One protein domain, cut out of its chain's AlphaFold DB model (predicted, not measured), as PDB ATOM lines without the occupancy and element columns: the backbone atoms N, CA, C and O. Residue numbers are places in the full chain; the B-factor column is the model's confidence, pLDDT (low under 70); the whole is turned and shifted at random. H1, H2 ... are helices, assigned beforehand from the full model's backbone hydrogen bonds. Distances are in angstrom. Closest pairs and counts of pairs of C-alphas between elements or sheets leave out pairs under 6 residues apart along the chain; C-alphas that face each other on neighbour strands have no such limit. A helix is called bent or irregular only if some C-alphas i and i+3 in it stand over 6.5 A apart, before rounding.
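AT A GLANCE: This is residues 91 to 136 of the 151 residues of the protein "Dimer_Tnp_hAT domain-containing protein" of Eumeta variegata (UniProt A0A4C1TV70). A small helical hairpin, H1 folded back on the longer H2, makes one end of a rod, and a single helix, H3, sticks out from it as a long arm. The printed part has 46 residues with three named helices, H1, H2 and H3 in that order, and no named strand; the class is all helix. It is extended, with a radius of gyration of the C-alphas of 17.4 A and spans of 56 by 20 by 11 A.

HOW THE PARTS SIT: H1, residues 93 to 99, and H2, residues 101 to 114, form a helical hairpin across a tight link. They touch, the closest C-alphas being those of Phe 94 and Leu 114, 6.6 A apart. They run opposite ways at a shallow tilt of 32 degrees, only just short of steep. H3, residues 121 to 134, is apart from both. Each O i to N i+4 pair is within hydrogen-bond range in H1 and H3, against 6 of 10 in H2.

IN THESE COORDINATES: H1 begins at C-alpha 93 (80.119, 99.855, 29.075) and is 10.0 A long. H2 measures 17.2 A and is irregular, with C-alphas 102 and 105 7.8 A apart. H3 measures 19.4 A and ends at C-alpha 134 (96.577, 136.529, 26.135).

THE WHOLE: The C-alphas farthest apart, of Lys 102 and Pro 136, are 56.2 A apart. The printed part has no cut, and H2 to H3 is a short link. Residues 116 to 136 stand free; pLDDT is under 70 at 118 to 124 and 126 to 136.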
ATOM      1  N   ASP A  91      83.959  95.145  25.280       89.00
ATOM      2  CA  ASP A  91      82.555  95.568  25.355       89.00
ATOM      3  C   ASP A  91      82.453  97.045  25.789       89.00
ATOM      4  O   ASP A  91      82.987  97.430  26.829       89.00
ATOM      5  N   ASP A  92      81.702  97.876  25.053       88.19
ATOM      6  CA  ASP A  92      81.423  99.258  25.478       88.19
ATOM      7  C   ASP A  92      80.493  99.275  26.714       88.19
ATOM      8  O   ASP A  92      79.317  98.893  26.604       88.19
ATOM      9  N   PRO A  93      80.955  99.766  27.885       88.06
ATOM     10  CA  PRO A  93      80.119  99.855  29.075       88.06
ATOM     11  C   PRO A  93      78.910 100.771  28.867       88.06
ATOM     12  O   PRO A  93      77.827 100.468  29.372       88.06
ATOM     13  N   PHE A  94      79.039 101.862  28.110       85.81
ATOM     14  CA  PHE A  94      77.937 102.796  27.891       85.81
ATOM     15  C   PHE A  94      76.795 102.137  27.104       85.81
ATOM     16  O   PHE A  94      75.625 102.238  27.494       85.81
ATOM     17  N   LEU A  95      77.123 101.401  26.038       88.25
ATOM     18  CA  LEU A  95      76.152 100.623  25.273       88.25
ATOM     19  C   LEU A  95      75.544  99.474  26.094       88.25
ATOM     20  O   LEU A  95      74.335  99.243  26.001       88.25
ATOM     21  N   TRP A  96      76.325  98.798  26.942       89.44
ATOM     22  CA  TRP A  96      75.799  97.753  27.828       89.44
ATOM     23  C   TRP A  96      74.738  98.302  28.791       89.44
ATOM     24  O   TRP A  96      73.610  97.801  28.818       89.44
ATOM     25  N   TRP A  97      75.033  99.381  29.522       88.44
ATOM     26  CA  TRP A  97      74.068  99.993  30.449       88.44
ATOM     27  C   TRP A  97      72.842 100.591  29.742       88.44
ATOM     28  O   TRP A  97      71.772 100.692  30.341       88.44
ATOM     29  N   LYS A  98      72.962 100.969  28.462       86.12
ATOM     30  CA  LYS A  98      71.832 101.411  27.632       86.12
ATOM     31  C   LYS A  98      70.893 100.258  27.251       86.12
ATOM     32  O   LYS A  98      69.684 100.471  27.183       86.12
ATOM     33  N   ASN A  99      71.437  99.066  27.007       88.50
ATOM     34  CA  ASN A  99      70.676  97.905  26.541       88.50
ATOM     35  C   ASN A  99      70.042  97.096  27.691       88.50
ATOM     36  O   ASN A  99      69.023  96.433  27.491       88.50
ATOM     37  N   ASN A 100      70.590  97.173  28.907       87.38
ATOM     38  CA  ASN A 100      70.083  96.435  30.069       87.38
ATOM     39  C   ASN A 100      68.897  97.142  30.750       87.38
ATOM     40  O   ASN A 100      69.049  97.894  31.712       87.38
ATOM     41  N   ILE A 101      67.680  96.839  30.278       85.25
ATOM     42  CA  ILE A 101      66.400  97.403  30.764       85.25
ATOM     43  C   ILE A 101      66.236  97.265  32.291       85.25
ATOM     44  O   ILE A 101      65.721  98.172  32.943       85.25
ATOM     45  N   LYS A 102      66.727  96.160  32.861       87.12
ATOM     46  CA  LYS A 102      66.779  95.864  34.302       87.12
ATOM     47  C   LYS A 102      67.369  97.006  35.140       87.12
ATOM     48  O   LYS A 102      66.876  97.303  36.222       87.12
ATOM     49  N   TYR A 103      68.372  97.694  34.599       85.50
ATOM     50  CA  TYR A 103      69.086  98.783  35.260       85.50
ATOM     51  C   TYR A 103      68.662 100.175  34.781       85.50
ATOM     52  O   TYR A 103      69.354 101.163  35.032       85.50
ATOM     53  N   LYS A 104      67.496 100.305  34.132       84.88
ATOM     54  CA  LYS A 104      66.986 101.592  33.629       84.88
ATOM     55  C   LYS A 104      66.870 102.665  34.723       84.88
ATOM     56  O   LYS A 104      67.113 103.833  34.429       84.88
ATOM     57  N   ALA A 105      66.593 102.275  35.971       84.56
ATOM     58  CA  ALA A 105      66.606 103.168  37.137       84.56
ATOM     59  C   ALA A 105      67.984 103.818  37.394       84.56
ATOM     60  O   ALA A 105      68.051 104.957  37.851       84.56
ATOM     61  N   PHE A 106      69.078 103.137  37.041       84.06
ATOM     62  CA  PHE A 106      70.442 103.663  37.126       84.06
ATOM     63  C   PHE A 106      70.902 104.398  35.860       84.06
ATOM     64  O   PHE A 106      71.948 105.040  35.888       84.06
ATOM     65  N   SER A 107      70.147 104.375  34.755       85.88
ATOM     66  CA  SER A 107      70.548 105.067  33.521       85.88
ATOM     67  C   SER A 107      70.950 106.543  33.719       85.88
ATOM     68  O   SER A 107      71.979 106.918  33.157       85.88
ATOM     69  N   PRO A 108      70.250 107.390  34.514       86.81
ATOM     70  CA  PRO A 108      70.701 108.766  34.743       86.81
ATOM     71  C   PRO A 108      72.040 108.843  35.492       86.81
ATOM     72  O   PRO A 108      72.934 109.549  35.036       86.81
ATOM     73  N   ILE A 109      72.222 108.094  36.589       87.31
ATOM     74  CA  ILE A 109      73.465 108.149  37.380       87.31
ATOM     75  C   ILE A 109      74.652 107.582  36.588       87.31
ATOM     76  O   ILE A 109      75.722 108.183  36.547       87.31
ATOM     77  N   VAL A 110      74.440 106.470  35.879       88.88
ATOM     78  CA  VAL A 110      75.457 105.815  35.048       88.88
ATOM     79  C   VAL A 110      75.891 106.710  33.895       88.88
ATOM     80  O   VAL A 110      77.086 106.805  33.632       88.88
ATOM     81  N   ARG A 111      74.954 107.404  33.231       87.69
ATOM     82  CA  ARG A 111      75.297 108.379  32.187       87.69
ATOM     83  C   ARG A 111      76.234 109.446  32.732       87.69
ATOM     84  O   ARG A 111      77.271 109.643  32.122       87.69
ATOM     85  N   THR A 112      75.929 110.051  33.881       87.31
ATOM     86  CA  THR A 112      76.773 111.093  34.490       87.31
ATOM     87  C   THR A 112      78.205 110.618  34.745       87.31
ATOM     88  O   THR A 112      79.150 111.338  34.429       87.31
ATOM     89  N   TYR A 113      78.387 109.401  35.274       87.38
ATOM     90  CA  TYR A 113      79.724 108.859  35.547       87.38
ATOM     91  C   TYR A 113      80.465 108.375  34.293       87.38
ATOM     92  O   TYR A 113      81.673 108.567  34.210       87.38
ATOM     93  N   LEU A 114      79.774 107.779  33.313       86.44
ATOM     94  CA  LEU A 114      80.401 107.289  32.074       86.44
ATOM     95  C   LEU A 114      80.603 108.380  31.010       86.44
ATOM     96  O   LEU A 114      81.432 108.204  30.125       86.44
ATOM     97  N   SER A 115      79.873 109.500  31.073       84.94
ATOM     98  CA  SER A 115      80.077 110.648  30.177       84.94
ATOM     99  C   SER A 115      81.184 111.593  30.636       84.94
ATOM    100  O   SER A 115      81.563 112.491  29.887       84.94
ATOM    101  N   ALA A 116      81.670 111.451  31.873       79.81
ATOM    102  CA  ALA A 116      82.757 112.271  32.383       79.81
ATOM    103  C   ALA A 116      84.038 111.978  31.573       79.81
ATOM    104  O   ALA A 116      84.492 110.831  31.565       79.81
ATOM    105  N   PRO A 117      84.640 112.971  30.886       74.19
ATOM    106  CA  PRO A 117      85.878 112.738  30.158       74.19
ATOM    107  C   PRO A 117      86.971 112.290  31.144       74.19
ATOM    108  O   PRO A 117      87.101 112.890  32.213       74.19
ATOM    109  N   PRO A 118      87.780 111.266  30.807       69.81
ATOM    110  CA  PRO A 118      88.699 110.619  31.751       69.81
ATOM    111  C   PRO A 118      89.863 111.507  32.214       69.81
ATOM    112  O   PRO A 118      90.673 111.081  33.036       69.81
ATOM    113  N   SER A 119      89.978 112.733  31.703       63.44
ATOM    114  CA  SER A 119      90.996 113.690  32.112       63.44
ATOM    115  C   SER A 119      90.427 115.103  32.254       63.44
ATOM    116  O   SER A 119      89.590 115.560  31.477       63.44
ATOM    117  N   LEU A 120      90.937 115.826  33.253       59.44
ATOM    118  CA  LEU A 120      90.716 117.267  33.425       59.44
ATOM    119  C   LEU A 120      91.622 118.108  32.498       59.44
ATOM    120  O   LEU A 120      91.419 119.316  32.366       59.44
ATOM    121  N   VAL A 121      92.569 117.438  31.829       58.47
ATOM    122  CA  VAL A 121      93.606 117.944  30.915       58.47
ATOM    123  C   VAL A 121      93.085 118.740  29.703       58.47
ATOM    124  O   VAL A 121      93.765 119.689  29.319       58.47
ATOM    125  N   PRO A 122      91.886 118.502  29.118       60.81
ATOM    126  CA  PRO A 122      91.368 119.371  28.057       60.81
ATOM    127  C   PRO A 122      91.222 120.824  28.517       60.81
ATOM    128  O   PRO A 122      91.349 121.747  27.719       60.81
ATOM    129  N   ARG A 123      91.007 121.045  29.823       60.38
ATOM    130  CA  ARG A 123      90.952 122.386  30.410       60.38
ATOM    131  C   ARG A 123      92.340 123.010  30.500       60.38
ATOM    132  O   ARG A 123      92.474 124.182  30.194       60.38
ATOM    133  N   GLU A 124      93.376 122.239  30.826       65.62
ATOM    134  CA  GLU A 124      94.769 122.708  30.765       65.62
ATOM    135  C   GLU A 124      95.170 123.062  29.331       65.62
ATOM    136  O   GLU A 124      95.744 124.121  29.116       65.62
ATOM    137  N   GLN A 125      94.763 122.270  28.334       70.25
ATOM    138  CA  GLN A 125      94.965 122.610  26.922       70.25
ATOM    139  C   GLN A 125      94.193 123.879  26.512       70.25
ATOM    140  O   GLN A 125      94.732 124.713  25.780       70.25
ATOM    141  N   LEU A 126      92.968 124.081  27.017       68.00
ATOM    142  CA  LEU A 126      92.218 125.334  26.851       68.00
ATOM    143  C   LEU A 126      92.922 126.519  27.533       68.00
ATOM    144  O   LEU A 126      93.010 127.584  26.937       68.00
ATOM    145  N   PHE A 127      93.497 126.350  28.727       67.44
ATOM    146  CA  PHE A 127      94.256 127.408  29.403       67.44
ATOM    147  C   PHE A 127      95.601 127.705  28.719       67.44
ATOM    148  O   PHE A 127      95.969 128.870  28.588       67.44
ATOM    149  N   SER A 128      96.312 126.693  28.211       67.38
ATOM    150  CA  SER A 128      97.557 126.874  27.450       67.38
ATOM    151  C   SER A 128      97.321 127.547  26.094       67.38
ATOM    152  O   SER A 128      98.089 128.421  25.699       67.38
ATOM    153  N   SER A 129      96.236 127.197  25.394       64.44
ATOM    154  CA  SER A 129      95.839 127.882  24.154       64.44
ATOM    155  C   SER A 129      95.268 129.282  24.413       64.44
ATOM    156  O   SER A 129      95.566 130.200  23.652       64.44
ATOM    157  N   ALA A 130      94.552 129.501  25.522       64.81
ATOM    158  CA  ALA A 130      94.152 130.837  25.963       64.81
ATOM    159  C   ALA A 130      95.359 131.723  26.318       64.81
ATOM    160  O   ALA A 130      95.334 132.915  26.021       64.81
ATOM    161  N   GLY A 131      96.444 131.156  26.863       61.53
ATOM    162  CA  GLY A 131      97.720 131.858  27.051       61.53
ATOM    163  C   GLY A 131      98.273 132.436  25.741       61.53
ATOM    164  O   GLY A 131      98.677 133.596  25.697       61.53
ATOM    165  N   LEU A 132      98.166 131.684  24.640       61.66
ATOM    166  CA  LEU A 132      98.564 132.137  23.301       61.66
ATOM    167  C   LEU A 132      97.714 133.315  22.776       61.66
ATOM    168  O   LEU A 132      98.188 134.103  21.962       61.66
ATOM    169  N   ILE A 133      96.469 133.450  23.248       62.53
ATOM    170  CA  ILE A 133      95.579 134.583  22.942       62.53
ATOM    171  C   ILE A 133      95.878 135.775  23.874       62.53
ATOM    172  O   ILE A 133      95.754 136.928  23.462       62.53
ATOM    173  N   TYR A 134      96.303 135.513  25.113       56.31
ATOM    174  CA  TYR A 134      96.577 136.529  26.135       56.31
ATOM    175  C   TYR A 134      97.962 137.199  26.030       56.31
ATOM    176  O   TYR A 134      98.089 138.358  26.430       56.31
ATOM    177  N   GLU A 135      98.997 136.520  25.521       62.53
ATOM    178  CA  GLU A 135     100.391 136.993  25.641       62.53
ATOM    179  C   GLU A 135     101.049 137.751  24.459       62.53
ATOM    180  O   GLU A 135     102.063 138.403  24.714       62.53
ATOM    181  N   PRO A 136     100.520 137.827  23.216       56.59
ATOM    182  CA  PRO A 136     101.131 138.682  22.184       56.59
ATOM    183  C   PRO A 136     100.878 140.188  22.373       56.59
ATOM    184  O   PRO A 136     101.657 141.017  21.904       56.59
TER     185      PRO A 136